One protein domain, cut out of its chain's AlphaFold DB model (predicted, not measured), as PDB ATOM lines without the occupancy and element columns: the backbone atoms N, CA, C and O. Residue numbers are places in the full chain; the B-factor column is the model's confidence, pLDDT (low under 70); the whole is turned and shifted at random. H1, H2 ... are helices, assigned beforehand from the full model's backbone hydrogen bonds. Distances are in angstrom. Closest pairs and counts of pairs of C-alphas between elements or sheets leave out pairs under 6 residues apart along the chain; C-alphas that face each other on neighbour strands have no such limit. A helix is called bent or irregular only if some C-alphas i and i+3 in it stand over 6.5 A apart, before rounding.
ATOM      1  N   GLN A  39      12.648  20.818  84.157       81.06
ATOM      2  CA  GLN A  39      12.894  22.214  84.520       81.06
ATOM      3  C   GLN A  39      13.148  22.368  86.029       81.06
ATOM      4  O   GLN A  39      14.106  23.033  86.418       81.06
ATOM      5  N   SER A  40      12.367  21.696  86.879       81.25
ATOM      6  CA  SER A  40      12.583  21.673  88.332       81.25
ATOM      7  C   SER A  40      13.938  21.072  88.716       81.25
ATOM      8  O   SER A  40      14.662  21.685  89.499       81.25
ATOM      9  N   TRP A  41      14.343  19.945  88.118       79.44
ATOM     10  CA  TRP A  41      15.685  19.377  88.322       79.44
ATOM     11  C   TRP A  41      16.795  20.357  87.923       79.44
ATOM     12  O   TRP A  41      17.761  20.531  88.663       79.44
ATOM     13  N   SER A  42      16.625  21.051  86.794       81.44
ATOM     14  CA  SER A  42      17.581  22.055  86.306       81.44
ATOM     15  C   SER A  42      17.697  23.251  87.265       81.44
ATOM     16  O   SER A  42      18.802  23.712  87.552       81.44
ATOM     17  N   ASN A  43      16.573  23.711  87.825       84.50
ATOM     18  CA  ASN A  43      16.533  24.777  88.830       84.50
ATOM     19  C   ASN A  43      17.202  24.355  90.151       84.50
ATOM     20  O   ASN A  43      17.938  25.145  90.740       84.50
ATOM     21  N   ILE A  44      16.995  23.112  90.601       84.06
ATOM     22  CA  ILE A  44      17.645  22.551  91.800       84.06
ATOM     23  C   ILE A  44      19.158  22.412  91.575       84.06
ATOM     24  O   ILE A  44      19.948  22.831  92.424       84.06
ATOM     25  N   ALA A  45      19.588  21.910  90.414       80.88
ATOM     26  CA  ALA A  45      21.003  21.824  90.060       80.88
ATOM     27  C   ALA A  45      21.671  23.213  90.044       80.88
ATOM     28  O   ALA A  45      22.727  23.394  90.651       80.88
ATOM     29  N   ALA A  46      21.029  24.217  89.432       82.88
ATOM     30  CA  ALA A  46      21.505  25.601  89.437       82.88
ATOM     31  C   ALA A  46      21.538  26.215  90.852       82.88
ATOM     32  O   ALA A  46      22.493  26.916  91.195       82.88
ATOM     33  N   LEU A  47      20.546  25.917  91.699       84.50
ATOM     34  CA  LEU A  47      20.528  26.342  93.098       84.50
ATOM     35  C   LEU A  47      21.741  25.795  93.858       84.50
ATOM     36  O   LEU A  47      22.510  26.582  94.403       84.50
ATOM     37  N   HIS A  48      21.949  24.477  93.867       80.94
ATOM     38  CA  HIS A  48      23.026  23.866  94.652       80.94
ATOM     39  C   HIS A  48      24.425  24.139  94.087       80.94
ATOM     40  O   HIS A  48      25.352  24.355  94.867       80.94
ATOM     41  N   CYS A  49      24.587  24.182  92.759       80.12
ATOM     42  CA  CYS A  49      25.887  24.436  92.134       80.12
ATOM     43  C   CYS A  49      26.276  25.925  92.149       80.12
ATOM     44  O   CYS A  49      27.453  26.249  92.312       80.12
ATOM     45  N   ILE A  50      25.329  26.844  91.932       80.25
ATOM     46  CA  ILE A  50      25.634  28.261  91.662       80.25
ATOM     47  C   ILE A  50      25.131  29.163  92.790       80.25
ATOM     48  O   ILE A  50      25.931  29.825  93.443       80.25
ATOM     49  N   LEU A  51      23.822  29.170  93.046       80.62
ATOM     50  CA  LEU A  51      23.189  30.228  93.844       80.62
ATOM     51  C   LEU A  51      23.368  30.054  95.362       80.62
ATOM     52  O   LEU A  51      23.430  31.044  96.092       80.62
ATOM     53  N   LEU A  52      23.436  28.817  95.859       80.81
ATOM     54  CA  LEU A  52      23.511  28.518  97.292       80.81
ATOM     55  C   LEU A  52      24.851  28.967  97.924       80.81
ATOM     56  O   LEU A  52      24.795  29.635  98.959       80.81
ATOM     57  N   PRO A  53      26.037  28.729  97.312       74.38
ATOM     58  CA  PRO A  53      27.303  29.322  97.767       74.38
ATOM     59  C   PRO A  53      27.349  30.858  97.725       74.38
ATOM     60  O   PRO A  53      28.108  31.466  98.475       74.38
ATOM     61  N   GLU A  54      26.580  31.490  96.835       78.69
ATOM     62  CA  GLU A  54      26.582  32.949  96.640       78.69
ATOM     63  C   GLU A  54      25.630  33.678  97.603       78.69
ATOM     64  O   GLU A  54      25.901  34.811  98.013       78.69
ATOM     65  N   ARG A  55      24.517  33.032  97.981       79.19
ATOM     66  CA  ARG A  55      23.496  33.604  98.874       79.19
ATOM     67  C   ARG A  55      23.739  33.336 100.357       79.19
ATOM     68  O   ARG A  55      23.293  34.141 101.174       79.19
ATOM     69  N   ILE A  56      24.444  32.263 100.723       80.50
ATOM     70  CA  ILE A  56      24.787  31.994 102.127       80.50
ATOM     71  C   ILE A  56      25.842  33.003 102.610       80.50
ATOM     72  O   ILE A  56      26.963  33.073 102.104       80.50
ATOM     73  N   LYS A  57      25.452  33.815 103.600       74.50
ATOM     74  CA  LYS A  57      26.289  34.818 104.270       74.50
ATOM     75  C   LYS A  57      26.253  34.581 105.789       74.50
ATOM     76  O   LYS A  57      25.173  34.288 106.300       74.50
ATOM     77  N   PRO A  58      27.374  34.745 106.520       76.06
ATOM     78  CA  PRO A  58      28.731  35.007 106.023       76.06
ATOM     79  C   PRO A  58      29.274  33.829 105.198       76.06
ATOM     80  O   PRO A  58      28.869  32.695 105.411       76.06
ATOM     81  N   LYS A  59      30.211  34.068 104.268       67.19
ATOM     82  CA  LYS A  59      30.709  33.019 103.343       67.19
ATOM     83  C   LYS A  59      31.229  31.758 104.059       67.19
ATOM     84  O   LYS A  59      31.137  30.663 103.514       67.19
ATOM     85  N   ASN A  60      31.733  31.915 105.283       67.75
ATOM     86  CA  ASN A  60      32.294  30.838 106.097       67.75
ATOM     87  C   ASN A  60      31.234  29.885 106.690       67.75
ATOM     88  O   ASN A  60      31.617  28.847 107.218       67.75
ATOM     89  N   SER A  61      29.930  30.196 106.617       77.50
ATOM     90  CA  SER A  61      28.866  29.272 107.052       77.50
ATOM     91  C   SER A  61      28.426  28.280 105.964       77.50
ATOM     92  O   SER A  61      27.636  27.379 106.245       77.50
ATOM     93  N   TYR A  62      28.948  28.388 104.734       80.69
ATOM     94  CA  TYR A  62      28.700  27.394 103.690       80.69
ATOM     95  C   TYR A  62      29.549  26.132 103.914       80.69
ATOM     96  O   TYR A  62      30.758  26.129 103.672       80.69
ATOM     97  N   ALA A  63      28.907  25.030 104.306       80.56
ATOM     98  CA  ALA A  63      29.536  23.712 104.344       80.56
ATOM     99  C   ALA A  63      29.594  23.091 102.933       80.56
ATOM    100  O   ALA A  63      28.562  22.832 102.317       80.56
ATOM    101  N   SER A  64      30.800  22.819 102.425       81.19
ATOM    102  CA  SER A  64      31.001  22.116 101.148       81.19
ATOM    103  C   SER A  64      30.582  20.640 101.222       81.19
ATOM    104  O   SER A  64      30.906  19.975 102.214       81.19
ATOM    105  N   PRO A  65      29.956  20.071 100.173       85.81
ATOM    106  CA  PRO A  65      29.745  18.631 100.095       85.81
ATOM    107  C   PRO A  65      31.095  17.897 100.034       85.81
ATOM    108  O   PRO A  65      32.049  18.349  99.402       85.81
ATOM    109  N   LYS A  66      31.193  16.746 100.710       87.94
ATOM    110  CA  LYS A  66      32.451  15.989 100.816       87.94
ATOM    111  C   LYS A  66      32.840  15.415  99.449       87.94
ATOM    112  O   LYS A  66      32.151  14.532  98.943       87.94
ATOM    113  N   LEU A  67      33.960  15.874  98.884       90.06
ATOM    114  CA  LEU A  67      34.450  15.446  97.561       90.06
ATOM    115  C   LEU A  67      34.569  13.919  97.460       90.06
ATOM    116  O   LEU A  67      34.153  13.326  96.471       90.06
ATOM    117  N   ASP A  68      35.044  13.283  98.529       87.19
ATOM    118  CA  ASP A  68      35.212  11.837  98.687       87.19
ATOM    119  C   ASP A  68      33.896  11.062  98.466       87.19
ATOM    120  O   ASP A  68      33.894   9.949  97.942       87.19
ATOM    121  N   MET A  69      32.761  11.650  98.863       87.44
ATOM    122  CA  MET A  69      31.422  11.088  98.664       87.44
ATOM    123  C   MET A  69      30.970  11.257  97.210       87.44
ATOM    124  O   MET A  69      30.446  10.314  96.621       87.44
ATOM    125  N   LEU A  70      31.206  12.434  96.624       89.12
ATOM    126  CA  LEU A  70      30.850  12.726  95.233       89.12
ATOM    127  C   LEU A  70      31.671  11.870  94.254       89.12
ATOM    128  O   LEU A  70      31.109  11.299  93.327       89.12
ATOM    129  N   ALA A  71      32.968  11.677  94.507       87.75
ATOM    130  CA  ALA A  71      33.832  10.801  93.717       87.75
ATOM    131  C   ALA A  71      33.374   9.332  93.755       87.75
ATOM    132  O   ALA A  71      33.355   8.663  92.725       87.75
ATOM    133  N   ARG A  72      32.903   8.839  94.912       84.94
ATOM    134  CA  ARG A  72      32.280   7.504  95.032       84.94
ATOM    135  C   ARG A  72      30.938   7.380  94.296       84.94
ATOM    136  O   ARG A  72      30.492   6.262  94.059       84.94
ATOM    137  N   LYS A  73      30.307   8.501  93.932       86.81
ATOM    138  CA  LYS A  73      29.063   8.578  93.147       86.81
ATOM    139  C   LYS A  73      29.269   9.033  91.692       86.81
ATOM    140  O   LYS A  73      28.304   9.068  90.936       86.81
ATOM    141  N   TRP A  74      30.514   9.290  91.268       89.25
ATOM    142  CA  TRP A  74      30.877   9.801  89.934       89.25
ATOM    143  C   TRP A  74      30.324   8.972  88.764       89.25
ATOM    144  O   TRP A  74      30.040   9.511  87.697       89.25
ATOM    145  N   GLN A  75      30.165   7.661  88.958       87.88
ATOM    146  CA  GLN A  75      29.543   6.739  88.004       87.88
ATOM    147  C   GLN A  75      28.557   5.811  88.728       87.88
ATOM    148  O   GLN A  75      28.663   4.593  88.629       87.88
ATOM    149  N   ASP A  76      27.623   6.377  89.500       84.88
ATOM    150  CA  ASP A  76      26.515   5.601  90.073       84.88
ATOM    151  C   ASP A  76      25.685   4.887  88.980       84.88
ATOM    152  O   ASP A  76      25.704   5.257  87.799       84.88
ATOM    153  N   SER A  77      24.968   3.832  89.373       79.56
ATOM    154  CA  SER A  77      24.012   3.118  88.523       79.56
ATOM    155  C   SER A  77      22.780   3.960  88.180       79.56
ATOM    156  O   SER A  77      22.241   3.822  87.086       79.56
ATOM    157  N   CYS A  78      22.356   4.851  89.077       83.19
ATOM    158  CA  CYS A  78      21.314   5.838  88.814       83.19
ATOM    159  C   CYS A  78      21.913   7.027  88.046       83.19
ATOM    160  O   CYS A  78      22.830   7.692  88.534       83.19
ATOM    161  N   ILE A  79      21.388   7.296  86.844       80.75
ATOM    162  CA  ILE A  79      21.844   8.385  85.965       80.75
ATOM    163  C   ILE A  79      21.673   9.756  86.636       80.75
ATOM    164  O   ILE A  79      22.567  10.590  86.557       80.75
ATOM    165  N   GLU A  80      20.593   9.962  87.387       81.81
ATOM    166  CA  GLU A  80      20.306  11.209  88.096       81.81
ATOM    167  C   GLU A  80      21.311  11.472  89.232       81.81
ATOM    168  O   GLU A  80      21.822  12.585  89.370       81.81
ATOM    169  N   ILE A  81      21.646  10.442  90.024       85.06
ATOM    170  CA  ILE A  81      22.671  10.526  91.082       85.06
ATOM    171  C   ILE A  81      24.055  10.745  90.467       85.06
ATOM    172  O   ILE A  81      24.827  11.559  90.975       85.06
ATOM    173  N   ARG A  82      24.361  10.042  89.372       87.56
ATOM    174  CA  ARG A  82      25.612  10.166  88.620       87.56
ATOM    175  C   ARG A  82      25.816  11.587  88.100       87.56
ATOM    176  O   ARG A  82      26.826  12.208  88.426       87.56
ATOM    177  N   ASP A  83      24.853  12.122  87.357       85.31
ATOM    178  CA  ASP A  83      24.957  13.443  86.734       85.31
ATOM    179  C   ASP A  83      25.027  14.559  87.796       85.31
ATOM    180  O   ASP A  83      25.847  15.476  87.688       85.31
ATOM    181  N   ALA A  84      24.255  14.442  88.887       87.19
ATOM    182  CA  ALA A  84      24.336  15.359  90.025       87.19
ATOM    183  C   ALA A  84      25.697  15.294  90.745       87.19
ATOM    184  O   ALA A  84      26.267  16.335  91.086       87.19
ATOM    185  N   ALA A  85      26.251  14.094  90.957       89.75
ATOM    186  CA  ALA A  85      27.559  13.918  91.584       89.75
ATOM    187  C   ALA A  85      28.701  14.467  90.713       89.75
ATOM    188  O   ALA A  85      29.611  15.106  91.251       89.75
ATOM    189  N   GLN A  86      28.636  14.282  89.388       90.94
ATOM    190  CA  GLN A  86      29.595  14.874  88.449       90.94
ATOM    191  C   GLN A  86      29.536  16.406  88.492       90.94
ATOM    192  O   GLN A  86      30.561  17.052  88.720       90.94
ATOM    193  N   ALA A  87      28.341  16.993  88.351       88.44
ATOM    194  CA  ALA A  87      28.156  18.444  88.358       88.44
ATOM    195  C   ALA A  87      28.654  19.096  89.662       88.44
ATOM    196  O   ALA A  87      29.406  20.074  89.619       88.44
ATOM    197  N   LEU A  88      28.296  18.528  90.820       90.75
ATOM    198  CA  LEU A  88      28.731  19.032  92.125       90.75
ATOM    199  C   LEU A  88      30.246  18.886  92.330       90.75
ATOM    200  O   LEU A  88      30.876  19.826  92.811       90.75
ATOM    201  N   LEU A  89      30.856  17.756  91.943       92.00
ATOM    202  CA  LEU A  89      32.300  17.557  92.124       92.00
ATOM    203  C   LEU A  89      33.113  18.529  91.261       92.00
ATOM    204  O   LEU A  89      34.028  19.176  91.772       92.00
ATOM    205  N   ILE A  90      32.756  18.687  89.982       90.25
ATOM    206  CA  ILE A  90      33.420  19.638  89.077       90.25
ATOM    207  C   ILE A  90      33.265  21.071  89.609       90.25
ATOM    208  O   ILE A  90      34.229  21.844  89.608       90.25
ATOM    209  N   ARG A  91      32.074  21.443  90.098       89.62
ATOM    210  CA  ARG A  91      31.809  22.789  90.625       89.62
ATOM    211  C   ARG A  91      32.604  23.092  91.897       89.62
ATOM    212  O   ARG A  91      33.155  24.186  92.003       89.62
ATOM    213  N   GLU A  92      32.733  22.136  92.814       89.69
ATOM    214  CA  GLU A  92      33.538  22.313  94.029       89.69
ATOM    215  C   GLU A  92      35.046  22.331  93.744       89.69
ATOM    216  O   GLU A  92      35.757  23.179  94.283       89.69
ATOM    217  N   LEU A  93      35.542  21.480  92.838       90.00
ATOM    218  CA  LEU A  93      36.945  21.516  92.404       90.00
ATOM    219  C   LEU A  93      37.300  22.840  91.704       90.00
ATOM    220  O   LEU A  93      38.409  23.346  91.882       90.00
ATOM    221  N   ASN A  94      36.360  23.444  90.969       88.56
ATOM    222  CA  ASN A  94      36.497  24.819  90.479       88.56
ATOM    223  C   ASN A  94      36.593  25.818  91.647       88.56
ATOM    224  O   ASN A  94      37.517  26.633  91.681       88.56
ATOM    225  N   ARG A  95      35.669  25.732  92.616       86.81
ATOM    226  CA  ARG A  95      35.531  26.666  93.751       86.81
ATOM    227  C   ARG A  95      36.721  26.655  94.722       86.81
ATOM    228  O   ARG A  95      36.991  27.682  95.334       86.81
ATOM    229  N   LEU A  96      37.455  25.544  94.821       86.44
ATOM    230  CA  LEU A  96      38.705  25.437  95.592       86.44
ATOM    231  C   LEU A  96      39.890  26.232  95.010       86.44
ATOM    232  O   LEU A  96      40.879  26.442  95.712       86.44
ATOM    233  N   GLY A  97      39.826  26.647  93.740       86.88
ATOM    234  CA  GLY A  97      40.947  27.301  93.061       86.88
ATOM    235  C   GLY A  97      42.184  26.397  92.874       86.88
ATOM    236  O   GLY A  97      42.179  25.225  93.261       86.88
ATOM    237  N   PRO A  98      43.261  26.915  92.255       86.19
ATOM    238  CA  PRO A  98      44.460  26.125  91.967       86.19
ATOM    239  C   PRO A  98      45.198  25.686  93.242       86.19
ATOM    240  O   PRO A  98      45.664  24.553  93.323       86.19
ATOM    241  N   GLU A  99      45.261  26.539  94.267       85.31
ATOM    242  CA  GLU A  99      45.940  26.230  95.534       85.31
ATOM    243  C   GLU A  99      45.215  25.132  96.322       85.31
ATOM    244  O   GLU A  99      45.842  24.163  96.757       85.31
ATOM    245  N   GLY A 100      43.884  25.219  96.441       86.31
ATOM    246  CA  GLY A 100      43.074  24.186  97.088       86.31
ATOM    247  C   GLY A 100      43.143  22.845  96.350       86.31
ATOM    248  O   GLY A 100      43.253  21.798  96.991       86.31
ATOM    249  N   ARG A 101      43.181  22.856  95.007       91.19
ATOM    250  CA  ARG A 101      43.423  21.639  94.211       91.19
ATOM    251  C   ARG A 101      44.829  21.068  94.424       91.19
ATOM    252  O   ARG A 101      44.951  19.860  94.587       91.19
ATOM    253  N   GLN A 102      45.879  21.888  94.521       86.44
ATOM    254  CA  GLN A 102      47.232  21.399  94.841       86.44
ATOM    255  C   GLN A 102      47.318  20.767  96.241       86.44
ATOM    256  O   GLN A 102      47.958  19.727  96.406       86.44
ATOM    257  N   GLN A 103      46.648  21.341  97.247       87.81
ATOM    258  CA  GLN A 103      46.540  20.725  98.577       87.81
ATOM    259  C   GLN A 103      45.786  19.386  98.519       87.81
ATOM    260  O   GLN A 103      46.215  18.406  99.133       87.81
ATOM    261  N   LEU A 104      44.705  19.312  97.735       88.62
ATOM    262  CA  LEU A 104      43.935  18.085  97.526       88.62
ATOM    263  C   LEU A 104      44.764  16.993  96.826       88.62
ATOM    264  O   LEU A 104      44.743  15.848  97.273       88.62
ATOM    265  N   ILE A 105      45.535  17.345  95.789       88.38
ATOM    266  CA  ILE A 105      46.467  16.434  95.104       88.38
ATOM    267  C   ILE A 105      47.483  15.872  96.105       88.38
ATOM    268  O   ILE A 105      47.602  14.654  96.217       88.38
ATOM    269  N   LYS A 106      48.150  16.726  96.894       87.12
ATOM    270  CA  LYS A 106      49.116  16.292  97.926       87.12
ATOM    271  C   LYS A 106      48.489  15.354  98.964       87.12
ATOM    272  O   LYS A 106      49.129  14.392  99.373       87.12
ATOM    273  N   LYS A 107      47.237  15.599  99.370       88.56
ATOM    274  CA  LYS A 107      46.511  14.743 100.325       88.56
ATOM    275  C   LYS A 107      46.149  13.371  99.743       88.56
ATOM    276  O   LYS A 107      46.226  12.377 100.461       88.56
ATOM    277  N   TRP A 108      45.724  13.311  98.479       88.31
ATOM    278  CA  TRP A 108      45.196  12.081  97.871       88.31
ATOM    279  C   TRP A 108      46.221  11.254  97.088       88.31
ATOM    280  O   TRP A 108      46.008  10.055  96.924       88.31
ATOM    281  N   ALA A 109      47.352  11.832  96.677       84.81
ATOM    282  CA  ALA A 109      48.438  11.101  96.017       84.81
ATOM    283  C   ALA A 109      48.999   9.957  96.877       84.81
ATOM    284  O   ALA A 109      49.288   8.887  96.349       84.81
ATOM    285  N   ASN A 110      49.044  10.136  98.202       84.25
ATOM    286  CA  ASN A 110      49.457   9.108  99.169       84.25
ATOM    287  C   ASN A 110      48.568   7.848  99.149       84.25
ATOM    288  O   ASN A 110      48.949   6.821  99.701       84.25
ATOM    289  N   PHE A 111      47.381   7.920  98.536       82.69
ATOM    290  CA  PHE A 111      46.476   6.786  98.363       82.69
ATOM    291  C   PHE A 111      46.557   6.146  96.963       82.69
ATOM    292  O   PHE A 111      45.758   5.259  96.668       82.69
ATOM    293  N   LEU A 112      47.492   6.548  96.091       80.88
ATOM    294  CA  LEU A 112      47.735   5.846  94.825       80.88
ATOM    295  C   LEU A 112      48.501   4.527  95.051       80.88
ATOM    296  O   LEU A 112      49.442   4.499  95.844       80.88
ATOM    297  N   PRO A 113      48.170   3.445  94.321       71.38
ATOM    298  CA  PRO A 113      48.756   2.125  94.562       71.38
ATOM    299  C   PRO A 113      50.267   2.028  94.298       71.38
ATOM    300  O   PRO A 113      50.911   1.171  94.884       71.38
ATOM    301  N   VAL A 114      50.866   2.931  93.510       60.41
ATOM    302  CA  VAL A 114      52.332   2.992  93.296       60.41
ATOM    303  C   VAL A 114      53.107   3.351  94.582       60.41
ATOM    304  O   VAL A 114      54.303   3.097  94.672       60.41
ATOM    305  N   LEU A 115      52.432   3.918  95.591       54.22
ATOM    306  CA  LEU A 115      52.992   4.254  96.909       54.22
ATOM    307  C   LEU A 115      52.535   3.297  98.025       54.22
ATOM    308  O   LEU A 115      52.806   3.556  99.196       54.22
ATOM    309  N   LEU A 116      51.815   2.220  97.696       55.56
ATOM    310  CA  LEU A 116      51.192   1.328  98.674       55.56
ATOM    311  C   LEU A 116      51.598  -0.127  98.443       55.56
ATOM    312  O   LEU A 116      51.796  -0.566  97.315       55.56
ATOM    313  N   ASP A 117      51.691  -0.874  99.542       57.50
ATOM    314  CA  ASP A 117      52.090  -2.280  99.557       57.50
ATOM    315  C   ASP A 117      51.283  -3.116  98.543       57.50
ATOM    316  O   ASP A 117      50.047  -3.051  98.484       57.50
ATOM    317  N   GLN A 118      51.997  -3.921  97.750       58.66
ATOM    318  CA  GLN A 118      51.431  -4.736  96.677       58.66
ATOM    319  C   GLN A 118      50.425  -5.783  97.188       58.66
ATOM    320  O   GLN A 118      49.578  -6.218  96.414       58.66
ATOM    321  N   SER A 119      50.446  -6.143  98.475       57.41
ATOM    322  CA  SER A 119      49.427  -6.984  99.126       57.41
ATOM    323  C   SER A 119      48.111  -6.238  99.428       57.41
ATOM    324  O   SER A 119      47.026  -6.832  99.402       57.41
ATOM    325  N   ILE A 120      48.183  -4.925  99.669       63.00
ATOM    326  CA  ILE A 120      47.047  -4.073 100.060       63.00
ATOM    327  C   ILE A 120      46.362  -3.456  98.827       63.00
ATOM    328  O   ILE A 120      45.148  -3.232  98.846       63.00
ATOM    329  N   SER A 121      47.123  -3.218  97.751       67.25
ATOM    330  CA  SER A 121      46.653  -2.739  96.441       67.25
ATOM    331  C   SER A 121      45.377  -3.435  95.938       67.25
ATOM    332  O   SER A 121      45.244  -4.657  96.022       67.25
ATOM    333  N   ASN A 296      40.052  -3.093 103.551       68.12
ATOM    334  CA  ASN A 296      38.908  -2.666 102.748       68.12
ATOM    335  C   ASN A 296      38.740  -1.139 102.746       68.12
ATOM    336  O   ASN A 296      38.363  -0.570 101.720       68.12
ATOM    337  N   GLN A 297      39.062  -0.446 103.841       73.19
ATOM    338  CA  GLN A 297      39.042   1.013 103.870       73.19
ATOM    339  C   GLN A 297      40.201   1.643 103.084       73.19
ATOM    340  O   GLN A 297      39.982   2.647 102.404       73.19
ATOM    341  N   ILE A 298      41.391   1.034 103.078       73.12
ATOM    342  CA  ILE A 298      42.512   1.456 102.225       73.12
ATOM    343  C   ILE A 298      42.150   1.260 100.748       73.12
ATOM    344  O   ILE A 298      42.293   2.198  99.969       73.12
ATOM    345  N   ARG A 299      41.572   0.115 100.363       74.69
ATOM    346  CA  ARG A 299      41.085  -0.146  98.992       74.69
ATOM    347  C   ARG A 299      39.991   0.838  98.554       74.69
ATOM    348  O   ARG A 299      40.031   1.354  97.439       74.69
ATOM    349  N   ARG A 300      39.049   1.186  99.444       75.81
ATOM    350  CA  ARG A 300      38.063   2.262  99.203       75.81
ATOM    351  C   ARG A 300      38.736   3.625  99.021       75.81
ATOM    352  O   ARG A 300      38.289   4.406  98.179       75.81
ATOM    353  N   ASN A 301      39.784   3.927  99.786       82.12
ATOM    354  CA  ASN A 301      40.536   5.176  99.655       82.12
ATOM    355  C   ASN A 301      41.343   5.211  98.346       82.12
ATOM    356  O   ASN A 301      41.275   6.225  97.662       82.12
ATOM    357  N   GLN A 302      41.990   4.110  97.941       83.44
ATOM    358  CA  GLN A 302      42.653   3.951  96.635       83.44
ATOM    359  C   GLN A 302      41.679   4.215  95.480       83.44
ATOM    360  O   GLN A 302      41.928   5.076  94.638       83.44
ATOM    361  N   ALA A 303      40.520   3.550  95.478       83.25
ATOM    362  CA  ALA A 303      39.478   3.774  94.476       83.25
ATOM    363  C   ALA A 303      38.982   5.235  94.460       83.25
ATOM    364  O   ALA A 303      38.828   5.827  93.394       83.25
ATOM    365  N   THR A 304      38.785   5.846  95.636       86.56
ATOM    366  CA  THR A 304      38.386   7.264  95.749       86.56
ATOM    367  C   THR A 304      39.480   8.197  95.201       86.56
ATOM    368  O   THR A 304      39.167   9.152  94.494       86.56
ATOM    369  N   ALA A 305      40.757   7.901  95.469       88.19
ATOM    370  CA  ALA A 305      41.910   8.671  95.009       88.19
ATOM    371  C   ALA A 305      42.064   8.638  93.485       88.19
ATOM    372  O   ALA A 305      42.207   9.691  92.871       88.19
ATOM    373  N   ILE A 306      41.976   7.452  92.871       89.38
ATOM    374  CA  ILE A 306      42.092   7.280  91.414       89.38
ATOM    375  C   ILE A 306      41.009   8.090  90.687       89.38
ATOM    376  O   ILE A 306      41.302   8.735  89.681       89.38
ATOM    377  N   ILE A 307      39.780   8.138  91.220       90.62
ATOM    378  CA  ILE A 307      38.709   8.958  90.638       90.62
ATOM    379  C   ILE A 307      38.919  10.454  90.903       90.62
ATOM    380  O   ILE A 307      38.825  11.231  89.960       90.62
ATOM    381  N   LEU A 308      39.270  10.886  92.121       91.12
ATOM    382  CA  LEU A 308      39.538  12.310  92.401       91.12
ATOM    383  C   LEU A 308      40.692  12.870  91.550       91.12
ATOM    384  O   LEU A 308      40.568  13.946  90.964       91.12
ATOM    385  N   LEU A 309      41.805  12.139  91.458       91.06
ATOM    386  CA  LEU A 309      42.978  12.526  90.673       91.06
ATOM    387  C   LEU A 309      42.703  12.416  89.163       91.06
ATOM    388  O   LEU A 309      43.121  13.290  88.405       91.06
ATOM    389  N   GLY A 310      41.941  11.407  88.729       90.75
ATOM    390  CA  GLY A 310      41.506  11.254  87.341       90.75
ATOM    391  C   GLY A 310      40.564  12.372  86.874       90.75
ATOM    392  O   GLY A 310      40.761  12.916  85.790       90.75
ATOM    393  N   VAL A 311      39.598  12.783  87.706       92.38
ATOM    394  CA  VAL A 311      38.733  13.952  87.450       92.38
ATOM    395  C   VAL A 311      39.569  15.228  87.371       92.38
ATOM    396  O   VAL A 311      39.384  16.022  86.450       92.38
ATOM    397  N   MET A 312      40.536  15.415  88.276       90.31
ATOM    398  CA  MET A 312      41.421  16.583  88.216       90.31
ATOM    399  C   MET A 312      42.316  16.598  86.970       90.31
ATOM    400  O   MET A 312      42.502  17.663  86.390       90.31
ATOM    401  N   GLY A 313      42.817  15.452  86.504       89.00
ATOM    402  CA  GLY A 313      43.568  15.378  85.246       89.00
ATOM    403  C   GLY A 313      42.714  15.588  83.990       89.00
ATOM    404  O   GLY A 313      43.209  16.128  83.002       89.00
ATOM    405  N   ALA A 314      41.436  15.200  84.027       89.94
ATOM    406  CA  ALA A 314      40.502  15.384  82.918       89.94
ATOM    407  C   ALA A 314      40.004  16.835  82.779       89.94
ATOM    408  O   ALA A 314      39.978  17.360  81.670       89.94
ATOM    409  N   GLU A 315      39.630  17.479  83.888       89.75
ATOM    410  CA  GLU A 315      39.000  18.811  83.888       89.75
ATOM    411  C   GLU A 315      40.006  19.955  84.171       89.75
ATOM    412  O   GLU A 315      39.791  21.089  83.745       89.75
ATOM    413  N   PHE A 316      41.131  19.683  84.852       89.56
ATOM    414  CA  PHE A 316      42.144  20.681  85.252       89.56
ATOM    415  C   PHE A 316      43.589  20.259  84.888       89.56
ATOM    416  O   PHE A 316      44.472  20.237  85.757       89.56
ATOM    417  N   PRO A 317      43.892  19.948  83.609       85.19
ATOM    418  CA  PRO A 317      45.172  19.354  83.208       85.19
ATOM    419  C   PRO A 317      46.401  20.177  83.632       85.19
ATOM    420  O   PRO A 317      47.400  19.605  84.062       85.19
ATOM    421  N   ASN A 318      46.310  21.512  83.604       85.75
ATOM    422  CA  ASN A 318      47.395  22.437  83.966       85.75
ATOM    423  C   ASN A 318      47.873  22.329  85.429       85.75
ATOM    424  O   ASN A 318      48.994  22.747  85.734       85.75
ATOM    425  N   ASP A 319      47.029  21.824  86.336       82.81
ATOM    426  CA  ASP A 319      47.373  21.660  87.752       82.81
ATOM    427  C   ASP A 319      48.054  20.305  88.002       82.81
ATOM    428  O   ASP A 319      49.043  20.240  88.732       82.81
ATOM    429  N   LEU A 320      47.587  19.230  87.348       83.31
ATOM    430  CA  LEU A 320      48.168  17.888  87.496       83.31
ATOM    431  C   LEU A 320      49.437  17.685  86.647       83.31
ATOM    432  O   LEU A 320      50.341  16.969  87.074       83.31
ATOM    433  N   GLN A 321      49.565  18.359  85.497       82.81
ATOM    434  CA  GLN A 321      50.756  18.302  84.631       82.81
ATOM    435  C   GLN A 321      52.048  18.747  85.348       82.81
ATOM    436  O   GLN A 321      53.138  18.314  84.981       82.81
ATOM    437  N   ARG A 322      51.938  19.563  86.406       81.06
ATOM    438  CA  ARG A 322      53.064  19.982  87.265       81.06
ATOM    439  C   ARG A 322      53.624  18.846  88.132       81.06
ATOM    440  O   ARG A 322      54.713  18.979  88.679       81.06
ATOM    441  N   HIS A 323      52.888  17.743  88.268       83.94
ATOM    442  CA  HIS A 323      53.235  16.595  89.098       83.94
ATOM    443  C   HIS A 323      53.287  15.319  88.248       83.94
ATOM    444  O   HIS A 323      52.430  14.439  88.350       83.94
ATOM    445  N   LEU A 324      54.311  15.238  87.390       84.62
ATOM    446  CA  LEU A 324      54.446  14.213  86.352       84.62
ATOM    447  C   LEU A 324      54.341  12.776  86.888       84.62
ATOM    448  O   LEU A 324      53.727  11.931  86.247       84.62
ATOM    449  N   ASP A 325      54.879  12.494  88.075       84.88
ATOM    450  CA  ASP A 325      54.851  11.147  88.657       84.88
ATOM    451  C   ASP A 325      53.463  10.757  89.185       84.88
ATOM    452  O   ASP A 325      53.036   9.618  89.005       84.88
ATOM    453  N   ILE A 326      52.708  11.719  89.735       88.12
ATOM    454  CA  ILE A 326      51.298  11.531  90.123       88.12
ATOM    455  C   ILE A 326      50.445  11.331  88.865       88.12
ATOM    456  O   ILE A 326      49.585  10.451  88.831       88.12
ATOM    457  N   CYS A 327      50.715  12.099  87.804       89.12
ATOM    458  CA  CYS A 327      50.077  11.945  86.498       89.12
ATOM    459  C   CYS A 327      50.339  10.549  85.898       89.12
ATOM    460  O   CYS A 327      49.392   9.858  85.519       89.12
ATOM    461  N   ARG A 328      51.598  10.085  85.902       89.56
ATOM    462  CA  ARG A 328      52.005   8.747  85.439       89.56
ATOM    463  C   ARG A 328      51.332   7.634  86.252       89.56
ATOM    464  O   ARG A 328      50.723   6.740  85.673       89.56
ATOM    465  N   ALA A 329      51.382   7.709  87.583       86.31
ATOM    466  CA  ALA A 329      50.768   6.721  88.471       86.31
ATOM    467  C   ALA A 329      49.232   6.673  88.340       86.31
ATOM    468  O   ALA A 329      48.644   5.590  88.348       86.31
ATOM    469  N   THR A 330      48.580   7.827  88.156       90.12
ATOM    470  CA  THR A 330      47.133   7.909  87.890       90.12
ATOM    471  C   THR A 330      46.793   7.284  86.535       90.12
ATOM    472  O   THR A 330      45.881   6.464  86.461       90.12
ATOM    473  N   ALA A 331      47.558   7.589  85.479       90.44
ATOM    474  CA  ALA A 331      47.365   7.011  84.148       90.44
ATOM    475  C   ALA A 331      47.507   5.478  84.145       90.44
ATOM    476  O   ALA A 331      46.641   4.794  83.598       90.44
ATOM    477  N   HIS A 332      48.535   4.926  84.805       87.38
ATOM    478  CA  HIS A 332      48.679   3.473  84.958       87.38
ATOM    479  C   HIS A 332      47.527   2.860  85.762       87.38
ATOM    480  O   HIS A 332      46.926   1.903  85.291       87.38
ATOM    481  N   SER A 333      47.128   3.458  86.892       87.12
ATOM    482  CA  SER A 333      46.005   2.950  87.703       87.12
ATOM    483  C   SER A 333      44.679   2.925  86.921       87.12
ATOM    484  O   SER A 333      43.887   1.992  87.040       87.12
ATOM    485  N   LEU A 334      44.424   3.939  86.086       89.69
ATOM    486  CA  LEU A 334      43.256   3.981  85.197       89.69
ATOM    487  C   LEU A 334      43.340   2.911  84.091       89.69
ATOM    488  O   LEU A 334      42.330   2.290  83.756       89.69
ATOM    489  N   LEU A 335      44.535   2.666  83.542       88.19
ATOM    490  CA  LEU A 335      44.779   1.617  82.547       88.19
ATOM    491  C   LEU A 335      44.633   0.207  83.140       88.19
ATOM    492  O   LEU A 335      44.061  -0.667  82.497       88.19
ATOM    493  N   GLU A 336      45.089  -0.011  84.369       85.19
ATOM    494  CA  GLU A 336      44.947  -1.278  85.093       85.19
ATOM    495  C   GLU A 336      43.475  -1.571  85.409       85.19
ATOM    496  O   GLU A 336      43.015  -2.687  85.165       85.19
ATOM    497  N   LEU A 337      42.679  -0.570  85.811       85.50
ATOM    498  CA  LEU A 337      41.220  -0.714  85.937       85.50
ATOM    499  C   LEU A 337      40.539  -1.078  84.607       85.50
ATOM    500  O   LEU A 337      39.605  -1.881  84.590       85.50
ATOM    501  N   LEU A 338      40.996  -0.518  83.482       85.81
ATOM    502  CA  LEU A 338      40.492  -0.883  82.156       85.81
ATOM    503  C   LEU A 338      40.853  -2.335  81.791       85.81
ATOM    504  O   LEU A 338      39.979  -3.083  81.346       85.81
ATOM    505  N   LEU A 339      42.117  -2.724  81.973       80.12
ATOM    506  CA  LEU A 339      42.689  -3.989  81.495       80.12
ATOM    507  C   LEU A 339      42.563  -5.172  82.468       80.12
ATOM    508  O   LEU A 339      42.872  -6.291  82.061       80.12
ATOM    509  N   SER A 340      42.122  -4.946  83.712       68.19
ATOM    510  CA  SER A 340      42.010  -5.959  84.779       68.19
ATOM    511  C   SER A 340      41.444  -7.296  84.258       68.19
ATOM    512  O   SER A 340      40.322  -7.313  83.735       68.19
ATOM    513  N   PRO A 341      42.202  -8.408  84.351       54.06
ATOM    514  CA  PRO A 341      41.873  -9.647  83.655       54.06
ATOM    515  C   PRO A 341      40.696 -10.381  84.301       54.06
ATOM    516  O   PRO A 341      40.639 -10.575  85.510       54.06
ATOM    517  N   THR A 342      39.781 -10.877  83.470       48.78
ATOM    518  CA  THR A 342      38.565 -11.596  83.890       48.78
ATOM    519  C   THR A 342      38.798 -13.080  84.220       48.78
ATOM    520  O   THR A 342      37.844 -13.849  84.253       48.78
ATOM    521  N   THR A 343      40.053 -13.520  84.376       37.38
ATOM    522  CA  THR A 343      40.438 -14.946  84.287       37.38
ATOM    523  C   THR A 343      41.495 -15.387  85.308       37.38
ATOM    524  O   THR A 343      42.298 -16.270  85.013       37.38
ATOM    525  N   VAL A 344      41.517 -14.792  86.503       32.94
ATOM    526  CA  VAL A 344      42.279 -15.324  87.646       32.94
ATOM    527  C   VAL A 344      41.319 -15.502  88.818       32.94
ATOM    528  O   VAL A 344      40.779 -14.529  89.337       32.94
ATOM    529  N   TYR A 345      41.081 -16.756  89.202       32.09
ATOM    530  CA  TYR A 345      40.438 -17.098  90.471       32.09
ATOM    531  C   TYR A 345      41.487 -17.013  91.599       32.09
ATOM    532  O   TYR A 345      42.638 -17.374  91.348       32.09
ATOM    533  N   PRO A 346      41.129 -16.595  92.829       40.84
ATOM    534  CA  PRO A 346      39.794 -16.201  93.293       40.84
ATOM    535  C   PRO A 346      39.370 -14.788  92.827       40.84
ATOM    536  O   PRO A 346      40.222 -13.942  92.561       40.84
ATOM    537  N   PRO A 347      38.055 -14.498  92.741       42.94
ATOM    538  CA  PRO A 347      37.544 -13.250  92.170       42.94
ATOM    539  C   PRO A 347      37.813 -12.032  93.070       42.94
ATOM    540  O   PRO A 347      37.085 -11.753  94.025       42.94
ATOM    541  N   LEU A 348      38.840 -11.253  92.727       40.25
ATOM    542  CA  LEU A 348      39.233 -10.036  93.443       40.25
ATOM    543  C   LEU A 348      38.304  -8.837  93.167       40.25
ATOM    544  O   LEU A 348      38.647  -7.902  92.453       40.25
ATOM    545  N   LEU A 349      37.134  -8.859  93.817       48.50
ATOM    546  CA  LEU A 349      36.316  -7.712  94.272       48.50
ATOM    547  C   LEU A 349      35.848  -6.633  93.268       48.50
ATOM    548  O   LEU A 349      35.064  -5.767  93.660       48.50
ATOM    549  N   ILE A 350      36.254  -6.660  91.998       50.97
ATOM    550  CA  ILE A 350      35.842  -5.692  90.973       50.97
ATOM    551  C   ILE A 350      35.050  -6.433  89.882       50.97
ATOM    552  O   ILE A 350      35.649  -6.987  88.960       50.97
ATOM    553  N   PRO A 351      33.702  -6.446  89.947       54.00
ATOM    554  CA  PRO A 351      32.870  -7.004  88.885       54.00
ATOM    555  C   PRO A 351      33.174  -6.378  87.520       54.00
ATOM    556  O   PRO A 351      33.506  -5.193  87.432       54.00
ATOM    557  N   GLN A 352      32.972  -7.147  86.447       49.31
ATOM    558  CA  GLN A 352      33.266  -6.753  85.059       49.31
ATOM    559  C   GLN A 352      32.703  -5.371  84.671       49.31
ATOM    560  O   GLN A 352      33.345  -4.653  83.900       49.31
ATOM    561  N   ASN A 353      31.558  -4.991  85.254       55.94
ATOM    562  CA  ASN A 353      30.811  -3.755  84.991       55.94
ATOM    563  C   ASN A 353      30.773  -2.797  86.204       55.94
ATOM    564  O   ASN A 353      29.879  -1.948  86.328       55.94
ATOM    565  N   SER A 354      31.753  -2.935  87.107       72.44
ATOM    566  CA  SER A 354      31.945  -2.088  88.287       72.44
ATOM    567  C   SER A 354      31.949  -0.597  87.939       72.44
ATOM    568  O   SER A 354      32.528  -0.166  86.937       72.44
ATOM    569  N   LEU A 355      31.340   0.200  88.820       77.38
ATOM    570  CA  LEU A 355      31.270   1.662  88.728       77.38
ATOM    571  C   LEU A 355      32.675   2.281  88.589       77.38
ATOM    572  O   LEU A 355      32.879   3.222  87.826       77.38
ATOM    573  N   LEU A 356      33.666   1.685  89.266       82.31
ATOM    574  CA  LEU A 356      35.070   2.096  89.233       82.31
ATOM    575  C   LEU A 356      35.705   1.909  87.843       82.31
ATOM    576  O   LEU A 356      36.428   2.784  87.370       82.31
ATOM    577  N   ARG A 357      35.386   0.807  87.148       84.44
ATOM    578  CA  ARG A 357      35.860   0.545  85.779       84.44
ATOM    579  C   ARG A 357      35.177   1.460  84.765       84.44
ATOM    580  O   ARG A 357      35.845   1.996  83.886       84.44
ATOM    581  N   ARG A 358      33.871   1.712  84.925       86.38
ATOM    582  CA  ARG A 358      33.134   2.711  84.125       86.38
ATOM    583  C   ARG A 358      33.724   4.115  84.275       86.38
ATOM    584  O   ARG A 358      33.904   4.806  83.276       86.38
ATOM    585  N   ALA A 359      34.098   4.502  85.493       88.94
ATOM    586  CA  ALA A 359      34.762   5.774  85.757       88.94
ATOM    587  C   ALA A 359      36.170   5.844  85.149       88.94
ATOM    588  O   ALA A 359      36.515   6.864  84.560       88.94
ATOM    589  N   ALA A 360      36.949   4.759  85.197       90.31
ATOM    590  CA  ALA A 360      38.245   4.713  84.524       90.31
ATOM    591  C   ALA A 360      38.125   4.924  83.002       90.31
ATOM    592  O   ALA A 360      38.871   5.718  82.436       90.31
ATOM    593  N   ILE A 361      37.147   4.284  82.350       91.00
ATOM    594  CA  ILE A 361      36.874   4.435  80.908       91.00
ATOM    595  C   ILE A 361      36.535   5.893  80.544       91.00
ATOM    596  O   ILE A 361      37.111   6.444  79.606       91.00
ATOM    597  N   ASP A 362      35.625   6.523  81.292       91.94
ATOM    598  CA  ASP A 362      35.207   7.921  81.100       91.94
ATOM    599  C   ASP A 362      36.397   8.891  81.251       91.94
ATOM    600  O   ASP A 362      36.673   9.708  80.369       91.94
ATOM    601  N   LEU A 363      37.176   8.744  82.328       93.81
ATOM    602  CA  LEU A 363      38.303   9.626  82.648       93.81
ATOM    603  C   LEU A 363      39.517   9.430  81.724       93.81
ATOM    604  O   LEU A 363      40.199  10.411  81.412       93.81
ATOM    605  N   LEU A 364      39.757   8.211  81.226       93.38
ATOM    606  CA  LEU A 364      40.727   7.951  80.153       93.38
ATOM    607  C   LEU A 364      40.325   8.654  78.849       93.38
ATOM    608  O   LEU A 364      41.185   9.214  78.174       93.38
ATOM    609  N   GLY A 365      39.029   8.648  78.516       91.50
ATOM    610  CA  GLY A 365      38.487   9.304  77.326       91.50
ATOM    611  C   GLY A 365      38.561  10.831  77.386       91.50
ATOM    612  O   GLY A 365      39.031  11.455  76.433       91.50
ATOM    613  N   ARG A 366      38.131  11.437  78.503       91.25
ATOM    614  CA  ARG A 366      38.152  12.900  78.700       91.25
ATOM    615  C   ARG A 366      39.575  13.450  78.816       91.25
ATOM    616  O   ARG A 366      39.947  14.354  78.077       91.25
ATOM    617  N   GLY A 367      40.392  12.873  79.700       89.88
ATOM    618  CA  GLY A 367      41.751  13.348  79.983       89.88
ATOM    619  C   GLY A 367      42.828  12.875  78.999       89.88
ATOM    620  O   GLY A 367      44.012  13.075  79.266       89.88
ATOM    621  N   PHE A 368      42.464  12.243  77.873       93.06
ATOM    622  CA  PHE A 368      43.412  11.543  76.993       93.06
ATOM    623  C   PHE A 368      44.643  12.377  76.592       93.06
ATOM    624  O   PHE A 368      45.759  11.862  76.534       93.06
ATOM    625  N   VAL A 369      44.446  13.678  76.361       91.50
ATOM    626  CA  VAL A 369      45.496  14.641  75.992       91.50
ATOM    627  C   VAL A 369      46.663  14.646  76.992       91.50
ATOM    628  O   VAL A 369      47.816  14.728  76.552       91.50
ATOM    629  N   LEU A 370      46.349  14.527  78.290       91.50
ATOM    630  CA  LEU A 370      47.276  14.483  79.424       91.50
ATOM    631  C   LEU A 370      47.812  13.067  79.675       91.50
ATOM    632  O   LEU A 370      48.997  12.907  79.949       91.50
ATOM    633  N   TRP A 371      46.966  12.037  79.566       91.88
ATOM    634  CA  TRP A 371      47.367  10.658  79.871       91.88
ATOM    635  C   TRP A 371      48.262  10.021  78.797       91.88
ATOM    636  O   TRP A 371      49.105   9.189  79.126       91.88
ATOM    637  N   GLN A 372      48.104  10.397  77.520       90.81
ATOM    638  CA  GLN A 372      48.779   9.760  76.379       90.81
ATOM    639  C   GLN A 372      50.297   9.510  76.559       90.81
ATOM    640  O   GLN A 372      50.725   8.412  76.205       90.81
ATOM    641  N   PRO A 373      51.127  10.434  77.095       90.94
ATOM    642  CA  PRO A 373      52.573  10.217  77.255       90.94
ATOM    643  C   PRO A 373      52.958   9.134  78.279       90.94
ATOM    644  O   PRO A 373      54.136   8.809  78.411       90.94
ATOM    645  N   HIS A 374      51.990   8.605  79.031       89.19
ATOM    646  CA  HIS A 374      52.185   7.615  80.094       89.19
ATOM    647  C   HIS A 374      51.417   6.307  79.845       89.19
ATOM    648  O   HIS A 374      51.445   5.408  80.681       89.19
ATOM    649  N   LEU A 375      50.719   6.191  78.711       89.44
ATOM    650  CA  LEU A 375      49.871   5.046  78.385       89.44
ATOM    651  C   LEU A 375      50.446   4.214  77.239       89.44
ATOM    652  O   LEU A 375      50.844   4.743  76.201       89.44
ATOM    653  N   ASP A 376      50.349   2.893  77.375       89.06
ATOM    654  CA  ASP A 376      50.414   1.983  76.233       89.06
ATOM    655  C   ASP A 376      49.133   2.151  75.401       89.06
ATOM    656  O   ASP A 376      48.080   1.572  75.693       89.06
ATOM    657  N   LEU A 377      49.208   3.038  74.405       90.62
ATOM    658  CA  LEU A 377      48.065   3.424  73.585       90.62
ATOM    659  C   LEU A 377      47.448   2.233  72.819       90.62
ATOM    660  O   LEU A 377      46.225   2.103  72.879       90.62
ATOM    661  N   PRO A 378      48.215   1.329  72.168       89.38
ATOM    662  CA  PRO A 378      47.661   0.104  71.593       89.38
ATOM    663  C   PRO A 378      46.890  -0.756  72.606       89.38
ATOM    664  O   PRO A 378      45.728  -1.075  72.350       89.38
ATOM    665  N   LYS A 379      47.466  -1.083  73.777       87.88
ATOM    666  CA  LYS A 379      46.762  -1.890  74.797       87.88
ATOM    667  C   LYS A 379      45.480  -1.205  75.274       87.88
ATOM    668  O   LYS A 379      44.438  -1.854  75.358       87.88
ATOM    669  N   MET A 380      45.538   0.101  75.540       92.31
ATOM    670  CA  MET A 380      44.386   0.894  75.978       92.31
ATOM    671  C   MET A 380      43.262   0.898  74.930       92.31
ATOM    672  O   MET A 380      42.108   0.618  75.260       92.31
ATOM    673  N   LEU A 381      43.594   1.123  73.655       91.56
ATOM    674  CA  LEU A 381      42.619   1.113  72.561       91.56
ATOM    675  C   LEU A 381      41.991  -0.263  72.352       91.56
ATOM    676  O   LEU A 381      40.781  -0.337  72.165       91.56
ATOM    677  N   ILE A 382      42.767  -1.348  72.420       89.19
ATOM    678  CA  ILE A 382      42.220  -2.706  72.310       89.19
ATOM    679  C   ILE A 382      41.338  -3.057  73.516       89.19
ATOM    680  O   ILE A 382      40.282  -3.665  73.332       89.19
ATOM    681  N   GLY A 383      41.687  -2.614  74.728       87.38
ATOM    682  CA  GLY A 383      40.818  -2.720  75.905       87.38
ATOM    683  C   GLY A 383      39.466  -2.027  75.697       87.38
ATOM    684  O   GLY A 383      38.416  -2.646  75.885       87.38
ATOM    685  N   LEU A 384      39.479  -0.773  75.234       90.44
ATOM    686  CA  LEU A 384      38.261  -0.017  74.925       90.44
ATOM    687  C   LEU A 384      37.457  -0.620  73.763       90.44
ATOM    688  O   LEU A 384      36.234  -0.687  73.852       90.44
ATOM    689  N   LEU A 385      38.111  -1.067  72.688       89.62
ATOM    690  CA  LEU A 385      37.457  -1.650  71.509       89.62
ATOM    691  C   LEU A 385      36.811  -3.006  71.805       89.62
ATOM    692  O   LEU A 385      35.718  -3.269  71.309       89.62
ATOM    693  N   ASN A 386      37.436  -3.844  72.637       87.19
ATOM    694  CA  ASN A 386      36.838  -5.103  73.085       87.19
ATOM    695  C   ASN A 386      35.567  -4.852  73.914       87.19
ATOM    696  O   ASN A 386      34.566  -5.530  73.701       87.19
ATOM    697  N   LEU A 387      35.577  -3.853  74.808       84.31
ATOM    698  CA  LEU A 387      34.377  -3.453  75.552       84.31
ATOM    699  C   LEU A 387      33.312  -2.836  74.633       84.31
ATOM    700  O   LEU A 387      32.139  -3.165  74.764       84.31
ATOM    701  N   ALA A 388      33.707  -1.981  73.684       84.94
ATOM    702  CA  ALA A 388      32.798  -1.302  72.758       84.94
ATOM    703  C   ALA A 388      32.134  -2.246  71.732       84.94
ATOM    704  O   ALA A 388      31.018  -1.977  71.284       84.94
ATOM    705  N   ALA A 389      32.787  -3.358  71.376       81.25
ATOM    706  CA  ALA A 389      32.240  -4.378  70.477       81.25
ATOM    707  C   ALA A 389      31.051  -5.148  71.086       81.25
ATOM    708  O   ALA A 389      30.174  -5.615  70.361       81.25
ATOM    709  N   GLU A 390      30.984  -5.249  72.415       71.62
ATOM    710  CA  GLU A 390      29.951  -6.012  73.126       71.62
ATOM    711  C   GLU A 390      28.561  -5.337  73.085       71.62
ATOM    712  O   GLU A 390      27.529  -5.975  73.309       71.62
ATOM    713  N   CYS A 391      28.510  -4.049  72.720       63.94
ATOM    714  CA  CYS A 391      27.279  -3.264  72.601       63.94
ATOM    715  C   CYS A 391      26.271  -3.861  71.618       63.94
ATOM    716  O   CYS A 391      25.071  -3.736  71.841       63.94
ATOM    717  N   GLU A 392      26.728  -4.469  70.520       58.03
ATOM    718  CA  GLU A 392      25.832  -4.985  69.474       58.03
ATOM    719  C   GLU A 392      25.033  -6.218  69.925       58.03
ATOM    720  O   GLU A 392      24.033  -6.548  69.295       58.03
ATOM    721  N   ARG A 393      25.423  -6.859  71.038       59.94
ATOM    722  CA  ARG A 393      24.635  -7.925  71.681       59.94
ATOM    723  C   ARG A 393      23.680  -7.415  72.766       59.94
ATOM    724  O   ARG A 393      22.733  -8.117  73.101       59.94
ATOM    725  N   HIS A 394      23.920  -6.218  73.308       55.41
ATOM    726  CA  HIS A 394      23.265  -5.716  74.527       55.41
ATOM    727  C   HIS A 394      22.379  -4.475  74.323       55.41
ATOM    728  O   HIS A 394      21.629  -4.110  75.226       55.41
ATOM    729  N   LEU A 395      22.453  -3.805  73.169       56.25
ATOM    730  CA  LEU A 395      21.627  -2.639  72.844       56.25
ATOM    731  C   LEU A 395      20.648  -2.969  71.704       56.25
ATOM    732  O   LEU A 395      21.102  -3.323  70.614       56.25
ATOM    733  N   PRO A 408      24.230  -2.714  83.425       69.81
ATOM    734  CA  PRO A 408      25.600  -2.273  83.718       69.81
ATOM    735  C   PRO A 408      26.604  -2.455  82.567       69.81
ATOM    736  O   PRO A 408      27.483  -1.615  82.372       69.81
ATOM    737  N   GLU A 409      26.437  -3.528  81.799       71.38
ATOM    738  CA  GLU A 409      27.190  -3.955  80.616       71.38
ATOM    739  C   GLU A 409      26.995  -2.973  79.451       71.38
ATOM    740  O   GLU A 409      27.956  -2.465  78.869       71.38
ATOM    741  N   ALA A 410      25.733  -2.665  79.133       75.25
ATOM    742  CA  ALA A 410      25.349  -1.763  78.054       75.25
ATOM    743  C   ALA A 410      25.772  -0.318  78.358       75.25
ATOM    744  O   ALA A 410      26.242   0.395  77.469       75.25
ATOM    745  N   ASP A 411      25.661   0.097  79.622       77.75
ATOM    746  CA  ASP A 411      26.077   1.421  80.083       77.75
ATOM    747  C   ASP A 411      27.617   1.549  80.078       77.75
ATOM    748  O   ASP A 411      28.157   2.539  79.586       77.75
ATOM    749  N   ALA A 412      28.352   0.509  80.503       81.00
ATOM    750  CA  ALA A 412      29.814   0.461  80.384       81.00
ATOM    751  C   ALA A 412      30.288   0.504  78.922       81.00
ATOM    752  O   ALA A 412      31.208   1.254  78.583       81.00
ATOM    753  N   CYS A 413      29.627  -0.249  78.041       83.81
ATOM    754  CA  CYS A 413      29.939  -0.260  76.619       83.81
ATOM    755  C   CYS A 413      29.627   1.084  75.933       83.81
ATOM    756  O   CYS A 413      30.428   1.584  75.136       83.81
ATOM    757  N   ARG A 414      28.511   1.738  76.288       84.94
ATOM    758  CA  ARG A 414      28.183   3.103  75.844       84.94
ATOM    759  C   ARG A 414      29.270   4.103  76.252       84.94
ATOM    760  O   ARG A 414      29.675   4.923  75.426       84.94
ATOM    761  N   THR A 415      29.785   4.003  77.476       88.19
ATOM    762  CA  THR A 415      30.898   4.839  77.958       88.19
ATOM    763  C   THR A 415      32.200   4.541  77.203       88.19
ATOM    764  O   THR A 415      32.892   5.479  76.814       88.19
ATOM    765  N   ALA A 416      32.498   3.278  76.866       90.38
ATOM    766  CA  ALA A 416      33.652   2.922  76.028       90.38
ATOM    767  C   ALA A 416      33.543   3.484  74.596       90.38
ATOM    768  O   ALA A 416      34.489   4.101  74.095       90.38
ATOM    769  N   ARG A 417      32.364   3.374  73.961       90.88
ATOM    770  CA  ARG A 417      32.060   4.024  72.672       90.88
ATOM    771  C   ARG A 417      32.262   5.540  72.735       90.88
ATOM    772  O   ARG A 417      32.801   6.122  71.787       90.88
ATOM    773  N   HIS A 418      31.852   6.185  73.829       91.19
ATOM    774  CA  HIS A 418      32.037   7.623  74.034       91.19
ATOM    775  C   HIS A 418      33.519   7.991  74.208       91.19
ATOM    776  O   HIS A 418      34.011   8.848  73.476       91.19
ATOM    777  N   ALA A 419      34.254   7.288  75.075       93.44
ATOM    778  CA  ALA A 419      35.682   7.501  75.313       93.44
ATOM    779  C   ALA A 419      36.519   7.380  74.025       93.44
ATOM    780  O   ALA A 419      37.288   8.285  73.702       93.44
ATOM    781  N   LEU A 420      36.294   6.335  73.218       93.94
ATOM    782  CA  LEU A 420      36.915   6.187  71.892       93.94
ATOM    783  C   LEU A 420      36.602   7.374  70.963       93.94
ATOM    784  O   LEU A 420      37.466   7.836  70.216       93.94
ATOM    785  N   SER A 421      35.380   7.905  71.035       93.38
ATOM    786  CA  SER A 421      34.938   9.047  70.226       93.38
ATOM    787  C   SER A 421      35.564  10.378  70.685       93.38
ATOM    788  O   SER A 421      35.763  11.267  69.849       93.38
ATOM    789  N   LEU A 422      35.920  10.516  71.970       92.75
ATOM    790  CA  LEU A 422      36.702  11.635  72.522       92.75
ATOM    791  C   LEU A 422      38.187  11.538  72.132       92.75
ATOM    792  O   LEU A 422      38.764  12.521  71.663       92.75
ATOM    793  N   ILE A 423      38.788  10.346  72.226       93.62
ATOM    794  CA  ILE A 423      40.170  10.073  71.786       93.62
ATOM    795  C   ILE A 423      40.330  10.411  70.292       93.62
ATOM    796  O   ILE A 423      41.224  11.172  69.912       93.62
ATOM    797  N   ALA A 424      39.398   9.946  69.452       92.31
ATOM    798  CA  ALA A 424      39.358  10.256  68.020       92.31
ATOM    799  C   ALA A 424      39.209  11.758  67.714       92.31
ATOM    800  O   ALA A 424      39.702  12.232  66.693       92.31
ATOM    801  N   SER A 425      38.530  12.512  68.585       91.56
ATOM    802  CA  SER A 425      38.306  13.950  68.390       91.56
ATOM    803  C   SER A 425      39.475  14.815  68.879       91.56
ATOM    804  O   SER A 425      39.661  15.910  68.356       91.56
ATOM    805  N   SER A 426      40.256  14.337  69.854       91.00
ATOM    806  CA  SER A 426      41.324  15.100  70.521       91.00
ATOM    807  C   SER A 426      42.719  14.884  69.921       91.00
ATOM    808  O   SER A 426      43.485  15.838  69.796       91.00
ATOM    809  N   ARG A 427      43.068  13.649  69.537       90.94
ATOM    810  CA  ARG A 427      44.405  13.269  69.030       90.94
ATOM    811  C   ARG A 427      44.277  12.265  67.856       90.94
ATOM    812  O   ARG A 427      44.769  11.139  67.956       90.94
TER     813      ARG A 427
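This is residues 39 to 121, 296 to 395 and 408 to 427 of the 646 residues of the protein "Hypothetical protein" of Meloidogyne enterolobii (UniProt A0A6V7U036). Three helices, H5, H8 and H12, run side by side in a row through the middle; H7, H9 and H10 cross this row on one side, and on the other side the helical hairpin of H2 and H3 packs on H5, with H1 beyond it on H3. H4 also packs on H5, and a long loop, residues 340 to 354, reaches out to 27 A from the mean of the C-alphas. The printed part has 203 residues with twelve named helices, H1 to H12 along the chain, and no named strand; the class is all helix, with helix packing part aligned, part crossed. It is compact, with a radius of gyration of the C-alphas of 17.4 A and spans of 55 by 40 by 36 A.

H5, residues 296 to 315, is the hub, touching seven other helices. H8, residues 355 to 366, touches it at a shallow tilt of 21 degrees, the same way; the closest C-alphas, those of Ala 314 and Arg 366, are 5.4 A apart. H12, residues 408 to 426, touches H8 at a shallow tilt of 15 degrees, the same way (closest C-alphas Gly 365 and Ala 419, 3.9 A), and is apart from H5. H7, residues 324 to 339, touches H8 with residues 331 to 338 alone, at a steep tilt of 56 degrees, opposite ways; C-alphas 334 and 360 are closest, at 5.1 A. H9, residues 368 to 374, touches residues 327 to 332 of H7 alone, about perpendicular at 82 degrees, closest at C-alphas 328 and 374, 5.5 A. H10, residues 377 to 389, touches residues 412 to 420 of H12 alone, at a steep tilt of 44 degrees, opposite ways, closest at C-alphas 388 and 413, 4.9 A. H11, residues 391 to 394, touches H12, closest at C-alphas 391 and 413, 5.7 A. H2, residues 67 to 73, touches residues 304 to 308 of H5 alone, about perpendicular at 85 degrees, closest at C-alphas 71 and 308, 6.0 A. H2 forms a hairpin with H3, residues 79 to 95, closest at C-alphas 70 and 85, 5.1 A. H1, residues 39 to 55, touches H3 with residues 45 to 49 alone, closest at C-alphas 49 and 88, 6.1 A. H4, residues 97 to 109, touches H5 with residues 105 to 109 alone, closest at C-alphas 108 and 305, 5.5 A. H6, residues 317 to 320, touches H5 only at the corner, closest at C-alphas 313 and 320, 5.7 A. Each O i to N i+4 pair is within hydrogen-bond range in H2, H3, H4, H5, H7, H8, H10 and H12, against 10 of 13 in H1 and 1 of 3 in H9, which has 2 of 4 O i to N i+3 pairs within range; H6 and H11 are too short for an i+4 pair.

H5 is 28.6 A long, H12 26.9 A, H3 24.1 A and H7 22.2 A. H1 begins at C-alpha 39 (12.894, 22.214, 84.520), and H12 ends at C-alpha 426 (41.324, 15.100, 70.521). H1 has a kink of 43 degrees near residue 49 and is only just irregular, with C-alphas 49 and 52 7.0 A apart; H9 is irregular, with C-alphas 370 and 373 7.1 A apart.

The two C-alphas farthest apart, those of Pro 58 and Thr 343, are 55.7 A apart. Residues 122 to 295 and 396 to 407 are not printed; the C-alpha gaps across these cuts are 10.0 A and 11.6 A. The links H1 to H2 and H7 to H8 are long. Mean pLDDT of the printed part is 81.2; 31 residues are under 70, among them 114 to 121, 340 to 353 and 391 to 395.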